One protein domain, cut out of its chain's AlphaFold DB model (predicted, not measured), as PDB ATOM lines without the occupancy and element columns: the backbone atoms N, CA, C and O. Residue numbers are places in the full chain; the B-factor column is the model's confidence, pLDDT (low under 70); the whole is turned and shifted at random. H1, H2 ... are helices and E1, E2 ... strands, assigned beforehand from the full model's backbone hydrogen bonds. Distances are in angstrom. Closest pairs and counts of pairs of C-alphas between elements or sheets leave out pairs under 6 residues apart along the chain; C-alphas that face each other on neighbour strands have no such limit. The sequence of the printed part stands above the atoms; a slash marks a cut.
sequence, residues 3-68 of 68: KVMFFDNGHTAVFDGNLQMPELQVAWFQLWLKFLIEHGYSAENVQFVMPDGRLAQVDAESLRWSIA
ATOM      1  N   LYS A   3      37.305 -19.745 325.809       95.88
ATOM      2  CA  LYS A   3      38.133 -19.187 324.732       95.88
ATOM      3  C   LYS A   3      39.596 -19.491 325.028       95.88
ATOM      4  O   LYS A   3      40.097 -19.117 326.084       95.88
ATOM      5  N   VAL A   4      40.278 -20.118 324.075       93.75
ATOM      6  CA  VAL A   4      41.717 -20.393 324.147       93.75
ATOM      7  C   VAL A   4      42.415 -19.572 323.072       93.75
ATOM      8  O   VAL A   4      42.099 -19.689 321.890       93.75
ATOM      9  N   MET A   5      43.329 -18.705 323.491       93.62
ATOM     10  CA  MET A   5      44.166 -17.899 322.610       93.62
ATOM     11  C   MET A   5      45.547 -18.535 322.529       93.62
ATOM     12  O   MET A   5      46.168 -18.770 323.564       93.62
ATOM     13  N   PHE A   6      46.016 -18.795 321.311       88.94
ATOM     14  CA  PHE A   6      47.356 -19.300 321.039       88.94
ATOM     15  C   PHE A   6      48.242 -18.142 320.616       88.94
ATOM     16  O   PHE A   6      47.864 -17.361 319.742       88.94
ATOM     17  N   PHE A   7      49.409 -18.047 321.232       87.50
ATOM     18  CA  PHE A   7      50.422 -17.085 320.840       87.50
ATOM     19  C   PHE A   7      51.460 -17.763 319.946       87.50
ATOM     20  O   PHE A   7      51.732 -18.963 320.066       87.50
ATOM     21  N   ASP A   8      52.040 -16.970 319.050       83.06
ATOM     22  CA  ASP A   8      53.180 -17.373 318.226       83.06
ATOM     23  C   ASP A   8      54.382 -17.751 319.092       83.06
ATOM     24  O   ASP A   8      55.164 -18.603 318.710       83.06
ATOM     25  N   ASN A   9      54.475 -17.213 320.306       79.81
ATOM     26  CA  ASN A   9      55.471 -17.581 321.291       79.81
ATOM     27  C   ASN A   9      55.110 -18.838 322.101       79.81
ATOM     28  O   ASN A   9      55.389 -18.878 323.293       79.81
ATOM     29  N   GLY A  10      54.439 -19.839 321.529       81.12
ATOM     30  CA  GLY A  10      54.210 -21.136 322.192       81.12
ATOM     31  C   GLY A  10      53.275 -21.136 323.419       81.12
ATOM     32  O   GLY A  10      52.876 -22.206 323.887       81.12
ATOM     33  N   HIS A  11      52.907 -19.969 323.950       87.25
ATOM     34  CA  HIS A  11      52.043 -19.819 325.118       87.25
ATOM     35  C   HIS A  11      50.559 -19.858 324.751       87.25
ATOM     36  O   HIS A  11      50.162 -19.718 323.590       87.25
ATOM     37  N   THR A  12      49.722 -20.028 325.773       91.25
ATOM     38  CA  THR A  12      48.272 -19.896 325.651       91.25
ATOM     39  C   THR A  12      47.704 -18.998 326.744       91.25
ATOM     40  O   THR A  12      48.242 -18.919 327.847       91.25
ATOM     41  N   ALA A  13      46.593 -18.328 326.439       93.69
ATOM     42  CA  ALA A  13      45.739 -17.696 327.439       93.69
ATOM     43  C   ALA A  13      44.334 -18.294 327.359       93.69
ATOM     44  O   ALA A  13      43.720 -18.327 326.289       93.69
ATOM     45  N   VAL A  14      43.826 -18.755 328.501       95.06
ATOM     46  CA  VAL A  14      42.503 -19.374 328.622       95.06
ATOM     47  C   VAL A  14      41.561 -18.415 329.338       95.06
ATOM     48  O   VAL A  14      41.931 -17.809 330.345       95.06
ATOM     49  N   PHE A  15      40.349 -18.274 328.807       97.00
ATOM     50  CA  PHE A  15      39.308 -17.409 329.352       97.00
ATOM     51  C   PHE A  15      37.987 -18.168 329.470       97.00
ATOM     52  O   PHE A  15      37.587 -18.845 328.518       97.00
ATOM     53  N   ASP A  16      37.270 -17.974 330.577       96.94
ATOM     54  CA  ASP A  16      35.842 -18.285 330.667       96.94
ATOM     55  C   ASP A  16      35.039 -16.977 330.658       96.94
ATOM     56  O   ASP A  16      35.068 -16.173 331.594       96.94
ATOM     57  N   GLY A  17      34.394 -16.702 329.522       95.12
ATOM     58  CA  GLY A  17      33.824 -15.384 329.251       95.12
ATOM     59  C   GLY A  17      34.916 -14.309 329.173       95.12
ATOM     60  O   GLY A  17      35.758 -14.349 328.275       95.12
ATOM     61  N   ASN A  18      34.891 -13.349 330.104       95.31
ATOM     62  CA  ASN A  18      35.867 -12.252 330.189       95.31
ATOM     63  C   ASN A  18      36.931 -12.458 331.281       95.31
ATOM     64  O   ASN A  18      37.829 -11.627 331.409       95.31
ATOM     65  N   LEU A  19      36.837 -13.532 332.071       97.00
ATOM     66  CA  LEU A  19      37.788 -13.822 333.139       97.00
ATOM     67  C   LEU A  19      38.908 -14.711 332.598       97.00
ATOM     68  O   LEU A  19      38.644 -15.771 332.034       97.00
ATOM     69  N   GLN A  20      40.157 -14.279 332.767       96.44
ATOM     70  CA  GLN A  20      41.319 -15.111 332.468       96.44
ATOM     71  C   GLN A  20      41.485 -16.172 333.562       96.44
ATOM     72  O   GLN A  20      41.303 -15.862 334.737       96.44
ATOM     73  N   MET A  21      41.853 -17.393 333.172       96.44
ATOM     74  CA  MET A  21      42.080 -18.540 334.060       96.44
ATOM     75  C   MET A  21      43.580 -18.887 334.080       96.44
ATOM     76  O   MET A  21      44.046 -19.602 333.185       96.44
ATOM     77  N   PRO A  22      44.385 -18.330 335.010       92.31
ATOM     78  CA  PRO A  22      45.839 -18.520 335.053       92.31
ATOM     79  C   PRO A  22      46.280 -19.970 335.222       92.31
ATOM     80  O   PRO A  22      47.276 -20.385 334.641       92.31
ATOM     81  N   GLU A  23      45.518 -20.753 335.975       91.44
ATOM     82  CA  GLU A  23      45.784 -22.158 336.265       91.44
ATOM     83  C   GLU A  23      45.681 -23.066 335.034       91.44
ATOM     84  O   GLU A  23      46.256 -24.151 335.020       91.44
ATOM     85  N   LEU A  24      44.977 -22.615 333.990       89.81
ATOM     86  CA  LEU A  24      44.836 -23.340 332.728       89.81
ATOM     87  C   LEU A  24      45.845 -22.884 331.662       89.81
ATOM     88  O   LEU A  24      45.820 -23.391 330.540       89.81
ATOM     89  N   GLN A  25      46.729 -21.934 331.980       87.50
ATOM     90  CA  GLN A  25      47.750 -21.460 331.047       87.50
ATOM     91  C   GLN A  25      48.884 -22.475 330.953       87.50
ATOM     92  O   GLN A  25      49.752 -22.561 331.820       87.50
ATOM     93  N   VAL A  26      48.886 -23.236 329.863       84.88
ATOM     94  CA  VAL A  26      49.950 -24.186 329.538       84.88
ATOM     95  C   VAL A  26      50.470 -23.860 328.148       84.88
ATOM     96  O   VAL A  26      49.696 -23.597 327.226       84.88
ATOM     97  N   ALA A  27      51.790 -23.864 327.974       86.31
ATOM     98  CA  ALA A  27      52.366 -23.723 326.646       86.31
ATOM     99  C   ALA A  27      51.931 -24.913 325.778       86.31
ATOM    100  O   ALA A  27      52.183 -26.067 326.135       86.31
ATOM    101  N   TRP A  28      51.291 -24.650 324.636       83.75
ATOM    102  CA  TRP A  28      50.858 -25.713 323.720       83.75
ATOM    103  C   TRP A  28      52.057 -26.529 323.230       83.75
ATOM    104  O   TRP A  28      51.965 -27.737 323.027       83.75
ATOM    105  N   PHE A  29      53.207 -25.867 323.146       82.75
ATOM    106  CA  PHE A  29      54.490 -26.469 322.846       82.75
ATOM    107  C   PHE A  29      54.859 -27.587 323.832       82.75
ATOM    108  O   PHE A  29      55.244 -28.683 323.430       82.75
ATOM    109  N   GLN A  30      54.675 -27.346 325.134       83.94
ATOM    110  CA  GLN A  30      54.962 -28.333 326.176       83.94
ATOM    111  C   GLN A  30      54.027 -29.546 326.075       83.94
ATOM    112  O   GLN A  30      54.452 -30.672 326.325       83.94
ATOM    113  N   LEU A  31      52.761 -29.332 325.699       86.38
ATOM    114  CA  LEU A  31      51.812 -30.425 325.461       86.38
ATOM    115  C   LEU A  31      52.250 -31.289 324.274       86.38
ATOM    116  O   LEU A  31      52.221 -32.513 324.367       86.38
ATOM    117  N   TRP A  32      52.709 -30.662 323.189       87.38
ATOM    118  CA  TRP A  32      53.191 -31.385 322.014       87.38
ATOM    119  C   TRP A  32      54.478 -32.167 322.296       87.38
ATOM    120  O   TRP A  32      54.602 -33.324 321.904       87.38
ATOM    121  N   LEU A  33      55.411 -31.576 323.045       85.69
ATOM    122  CA  LEU A  33      56.625 -32.261 323.481       85.69
ATOM    123  C   LEU A  33      56.311 -33.507 324.322       85.69
ATOM    124  O   LEU A  33      56.876 -34.568 324.071       85.69
ATOM    125  N   LYS A  34      55.384 -33.400 325.283       87.81
ATOM    126  CA  LYS A  34      54.933 -34.551 326.083       87.81
ATOM    127  C   LYS A  34      54.362 -35.659 325.204       87.81
ATOM    128  O   LYS A  34      54.762 -36.807 325.355       87.81
ATOM    129  N   PHE A  35      53.501 -35.302 324.252       91.81
ATOM    130  CA  PHE A  35      52.942 -36.251 323.293       91.81
ATOM    131  C   PHE A  35      54.039 -36.987 322.504       91.81
ATOM    132  O   PHE A  35      53.982 -38.205 322.367       91.81
ATOM    133  N   LEU A  36      55.071 -36.283 322.026       90.38
ATOM    134  CA  LEU A  36      56.190 -36.909 321.310       90.38
ATOM    135  C   LEU A  36      56.979 -37.880 322.204       90.38
ATOM    136  O   LEU A  36      57.292 -38.991 321.776       90.38
ATOM    137  N   ILE A  37      57.243 -37.499 323.456       88.81
ATOM    138  CA  ILE A  37      57.919 -38.365 324.434       88.81
ATOM    139  C   ILE A  37      57.104 -39.635 324.701       88.81
ATOM    140  O   ILE A  37      57.659 -40.733 324.697       88.81
ATOM    141  N   GLU A  38      55.783 -39.514 324.859       93.38
ATOM    142  CA  GLU A  38      54.870 -40.656 325.029       93.38
ATOM    143  C   GLU A  38      54.893 -41.625 323.832       93.38
ATOM    144  O   GLU A  38      54.588 -42.806 323.992       93.38
ATOM    145  N   HIS A  39      55.314 -41.156 322.654       94.94
ATOM    146  CA  HIS A  39      55.472 -41.960 321.436       94.94
ATOM    147  C   HIS A  39      56.924 -42.402 321.180       94.94
ATOM    148  O   HIS A  39      57.238 -42.904 320.101       94.94
ATOM    149  N   GLY A  40      57.811 -42.255 322.170       93.25
ATOM    150  CA  GLY A  40      59.181 -42.768 322.129       93.25
ATOM    151  C   GLY A  40      60.205 -41.837 321.480       93.25
ATOM    152  O   GLY A  40      61.344 -42.251 321.264       93.25
ATOM    153  N   TYR A  41      59.841 -40.589 321.181       91.38
ATOM    154  CA  TYR A  41      60.795 -39.592 320.699       91.38
ATOM    155  C   TYR A  41      61.519 -38.928 321.877       91.38
ATOM    156  O   TYR A  41      60.888 -38.456 322.818       91.38
ATOM    157  N   SER A  42      62.851 -38.850 321.819       85.81
ATOM    158  CA  SER A  42      63.619 -38.085 322.811       85.81
ATOM    159  C   SER A  42      63.498 -36.589 322.534       85.81
ATOM    160  O   SER A  42      63.675 -36.167 321.390       85.81
ATOM    161  N   ALA A  43      63.248 -35.790 323.574       80.50
ATOM    162  CA  ALA A  43      63.148 -34.332 323.487       80.50
ATOM    163  C   ALA A  43      64.379 -33.691 322.822       80.50
ATOM    164  O   ALA A  43      64.240 -32.749 322.046       80.50
ATOM    165  N   GLU A  44      65.569 -34.240 323.076       83.38
ATOM    166  CA  GLU A  44      66.844 -33.759 322.524       83.38
ATOM    167  C   GLU A  44      66.967 -33.953 321.001       83.38
ATOM    168  O   GLU A  44      67.741 -33.264 320.343       83.38
ATOM    169  N   ASN A  45      66.177 -34.869 320.433       84.81
ATOM    170  CA  ASN A  45      66.186 -35.210 319.010       84.81
ATOM    171  C   ASN A  45      65.063 -34.511 318.230       84.81
ATOM    172  O   ASN A  45      64.871 -34.797 317.046       84.81
ATOM    173  N   VAL A  46      64.308 -33.612 318.868       82.56
ATOM    174  CA  VAL A  46      63.236 -32.860 318.215       82.56
ATOM    175  C   VAL A  46      63.688 -31.422 317.986       82.56
ATOM    176  O   VAL A  46      63.908 -30.661 318.923       82.56
ATOM    177  N   GLN A  47      63.783 -31.032 316.715       87.06
ATOM    178  CA  GLN A  47      63.956 -29.636 316.331       87.06
ATOM    179  C   GLN A  47      62.590 -28.992 316.115       87.06
ATOM    180  O   GLN A  47      61.777 -29.479 315.330       87.06
ATOM    181  N   PHE A  48      62.369 -27.857 316.770       84.25
ATOM    182  CA  PHE A  48      61.147 -27.087 316.621       84.25
ATOM    183  C   PHE A  48      61.422 -25.773 315.895       84.25
ATOM    184  O   PHE A  48      62.277 -24.986 316.306       84.25
ATOM    185  N   VAL A  49      60.671 -25.542 314.819       87.94
ATOM    186  CA  VAL A  49      60.783 -24.356 313.964       87.94
ATOM    187  C   VAL A  49      59.464 -23.594 314.019       87.94
ATOM    188  O   VAL A  49      58.403 -24.156 313.743       87.94
ATOM    189  N   MET A  50      59.529 -22.321 314.397       84.56
ATOM    190  CA  MET A  50      58.378 -21.426 314.470       84.56
ATOM    191  C   MET A  50      57.966 -20.960 313.061       84.56
ATOM    192  O   MET A  50      58.790 -20.990 312.146       84.56
ATOM    193  N   PRO A  51      56.719 -20.492 312.842       83.25
ATOM    194  CA  PRO A  51      56.271 -20.040 311.518       83.25
ATOM    195  C   PRO A  51      57.100 -18.899 310.909       83.25
ATOM    196  O   PRO A  51      57.119 -18.738 309.692       83.25
ATOM    197  N   ASP A  52      57.785 -18.114 311.745       86.06
ATOM    198  CA  ASP A  52      58.695 -17.037 311.340       86.06
ATOM    199  C   ASP A  52      60.144 -17.508 311.091       86.06
ATOM    200  O   ASP A  52      61.018 -16.699 310.788       86.06
ATOM    201  N   GLY A  53      60.404 -18.813 311.204       88.75
ATOM    202  CA  GLY A  53      61.712 -19.431 311.005       88.75
ATOM    203  C   GLY A  53      62.616 -19.441 312.240       88.75
ATOM    204  O   GLY A  53      63.690 -20.041 312.178       88.75
ATOM    205  N   ARG A  54      62.213 -18.827 313.363       88.25
ATOM    206  CA  ARG A  54      62.986 -18.915 314.613       88.25
ATOM    207  C   ARG A  54      62.986 -20.341 315.152       88.25
ATOM    208  O   ARG A  54      62.029 -21.094 314.978       88.25
ATOM    209  N   LEU A  55      64.072 -20.706 315.827       88.31
ATOM    210  CA  LEU A  55      64.200 -22.007 316.473       88.31
ATOM    211  C   LEU A  55      63.719 -21.914 317.919       88.31
ATOM    212  O   LEU A  55      64.137 -21.024 318.664       88.31
ATOM    213  N   ALA A  56      62.871 -22.860 318.314       86.31
ATOM    214  CA  ALA A  56      62.549 -23.063 319.714       86.31
ATOM    215  C   ALA A  56      63.556 -24.043 320.333       86.31
ATOM    216  O   ALA A  56      63.841 -25.106 319.777       86.31
ATOM    217  N   GLN A  57      64.106 -23.663 321.480       85.38
ATOM    218  CA  GLN A  57      64.980 -24.502 322.287       85.38
ATOM    219  C   GLN A  57      64.177 -25.181 323.386       85.38
ATOM    220  O   GLN A  57      63.231 -24.605 323.922       85.38
ATOM    221  N   VAL A  58      64.579 -26.402 323.727       83.12
ATOM    222  CA  VAL A  58      63.930 -27.226 324.743       83.12
ATOM    223  C   VAL A  58      64.984 -27.737 325.705       83.12
ATOM    224  O   VAL A  58      65.993 -28.300 325.292       83.12
ATOM    225  N   ASP A  59      64.726 -27.559 326.991       83.44
ATOM    226  CA  ASP A  59      65.426 -28.253 328.058       83.44
ATOM    227  C   ASP A  59      64.714 -29.590 328.302       83.44
ATOM    228  O   ASP A  59      63.558 -29.628 328.732       83.44
ATOM    229  N   ALA A  60      65.401 -30.688 327.990       73.50
ATOM    230  CA  ALA A  60      64.859 -32.038 328.084       73.50
ATOM    231  C   ALA A  60      64.541 -32.473 329.527       73.50
ATOM    232  O   ALA A  60      63.659 -33.309 329.722       73.50
ATOM    233  N   GLU A  61      65.213 -31.907 330.535       78.75
ATOM    234  CA  GLU A  61      65.004 -32.272 331.940       78.75
ATOM    235  C   GLU A  61      63.810 -31.528 332.533       78.75
ATOM    236  O   GLU A  61      62.958 -32.116 333.202       78.75
ATOM    237  N   SER A  62      63.731 -30.220 332.283       82.00
ATOM    238  CA  SER A  62      62.685 -29.378 332.868       82.00
ATOM    239  C   SER A  62      61.436 -29.247 331.993       82.00
ATOM    240  O   SER A  62      60.427 -28.693 332.445       82.00
ATOM    241  N   LEU A  63      61.496 -29.728 330.743       76.06
ATOM    242  CA  LEU A  63      60.510 -29.487 329.679       76.06
ATOM    243  C   LEU A  63      60.189 -27.995 329.504       76.06
ATOM    244  O   LEU A  63      59.121 -27.626 329.001       76.06
ATOM    245  N   ARG A  64      61.101 -27.126 329.958       80.62
ATOM    246  CA  ARG A  64      61.056 -25.696 329.688       80.62
ATOM    247  C   ARG A  64      61.544 -25.473 328.280       80.62
ATOM    248  O   ARG A  64      62.340 -26.234 327.738       80.62
ATOM    249  N   TRP A  65      61.051 -24.407 327.693       82.06
ATOM    250  CA  TRP A  65      61.333 -24.109 326.312       82.06
ATOM    251  C   TRP A  65      61.410 -22.589 326.140       82.06
ATOM    252  O   TRP A  65      60.891 -21.830 326.966       82.06
ATOM    253  N   SER A  66      62.113 -22.147 325.108       81.69
ATOM    254  CA  SER A  66      62.310 -20.735 324.786       81.69
ATOM    255  C   SER A  66      62.405 -20.551 323.276       81.69
ATOM    256  O   SER A  66      62.647 -21.504 322.539       81.69
ATOM    257  N   ILE A  67      62.215 -19.320 322.805       79.75
ATOM    258  CA  ILE A  67      62.440 -18.946 321.405       79.75
ATOM    259  C   ILE A  67      63.615 -17.981 321.397       79.75
ATOM    260  O   ILE A  67      63.585 -16.996 322.139       79.75
ATOM    261  N   ALA A  68      64.637 -18.299 320.603       66.06
ATOM    262  CA  ALA A  68      65.772 -17.411 320.359       66.06
ATOM    263  C   ALA A  68      65.384 -16.263 319.421       66.06
ATOM    264  O   ALA A  68      64.592 -16.512 318.484       66.06
TER     265      ALA A  68
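What this domain is: This is residues 3 to 68 of the 68 residues of an uncharacterized protein of candidate division Zixibacteria bacterium RBG_16_53_22 (UniProt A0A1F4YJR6). Two small two-stranded hairpins, E1 with E2 and E3 with E4, stand apart along the longest axis, joined through one helix, H1, whose first residue, Trp 28, comes near the E1 and E2 hairpin and whose residues 29 to 33 pass near one end of the E3 and E4 hairpin. A long stretch, residues 39 to 54, leads from the helix to E3, and its residues 48 to 49 pair briefly with E3. The printed part has 66 residues with one named helix and four named strands, in the order E1, E2, H1, E3, E4; each hairpin is an antiparallel sheet of two strands. The class is mixed, helices and strands, with 27 residues, under half, in named elements. The whole is only just loose, close to compact, with a radius of gyration of the C-alphas of 13.1 A and spans of 40 by 27 by 17 A.

Where its parts are: E1 holds residues 3 to 6 and is 9.9 A long; its C-alpha 3 is at (38.133, -19.187, 324.732). E2, residues 12 to 16, is the longest strand by residues at 13.5 A. H1, residues 28 to 38, measures 15.5 A and begins with C-alpha 28 at (50.858, -25.713, 323.720). E3, residues 55 to 58, is 9.8 A long. E4, residues 65 to 67, is 7.2 A long and ends with C-alpha 67 at (62.440, -18.946, 321.405).

How they stand to each other: E1 and E2 form a hairpin, antiparallel at 171 degrees between their directions; N 5 and O 13 are 2.9 A apart, within hydrogen-bond range, as are N 15 and O 3, also 2.9 A. Residues 15 to 16 of E2 also pair, antiparallel, with residues 19 to 20. The closest C-alphas of E2 and H1 are those of Thr 12 and Trp 28, 6.7 A apart. Those of E1 and H1 are Phe 6 and Trp 28, 7.8 A. In H1 every O i to N i+4 pair is within hydrogen-bond range. The closest C-alphas of H1 and E4 are those of Gln 30 and Trp 65, 7.6 A apart. E3 and E4 form the second hairpin, antiparallel at 162 degrees; N 57 and O 66 are 2.8 A apart, within hydrogen-bond range. Residues 48 to 49 pair, antiparallel, with residues 55 to 56 of E3. E1 and E2 are each apart from E3 and E4.

The domain as a whole: The two C-alphas farthest apart are those of Asn 18 and Asn 45, 39.6 A. The printed part has no cut. The links E2 to H1, 11 residues, and H1 to E3, 16 residues, are long; E1 to E2 is tight, and E3 to E4 is short. The mean pLDDT of the printed part is 87.2, and residue 68, the chain's last, is the one printed residue under 70.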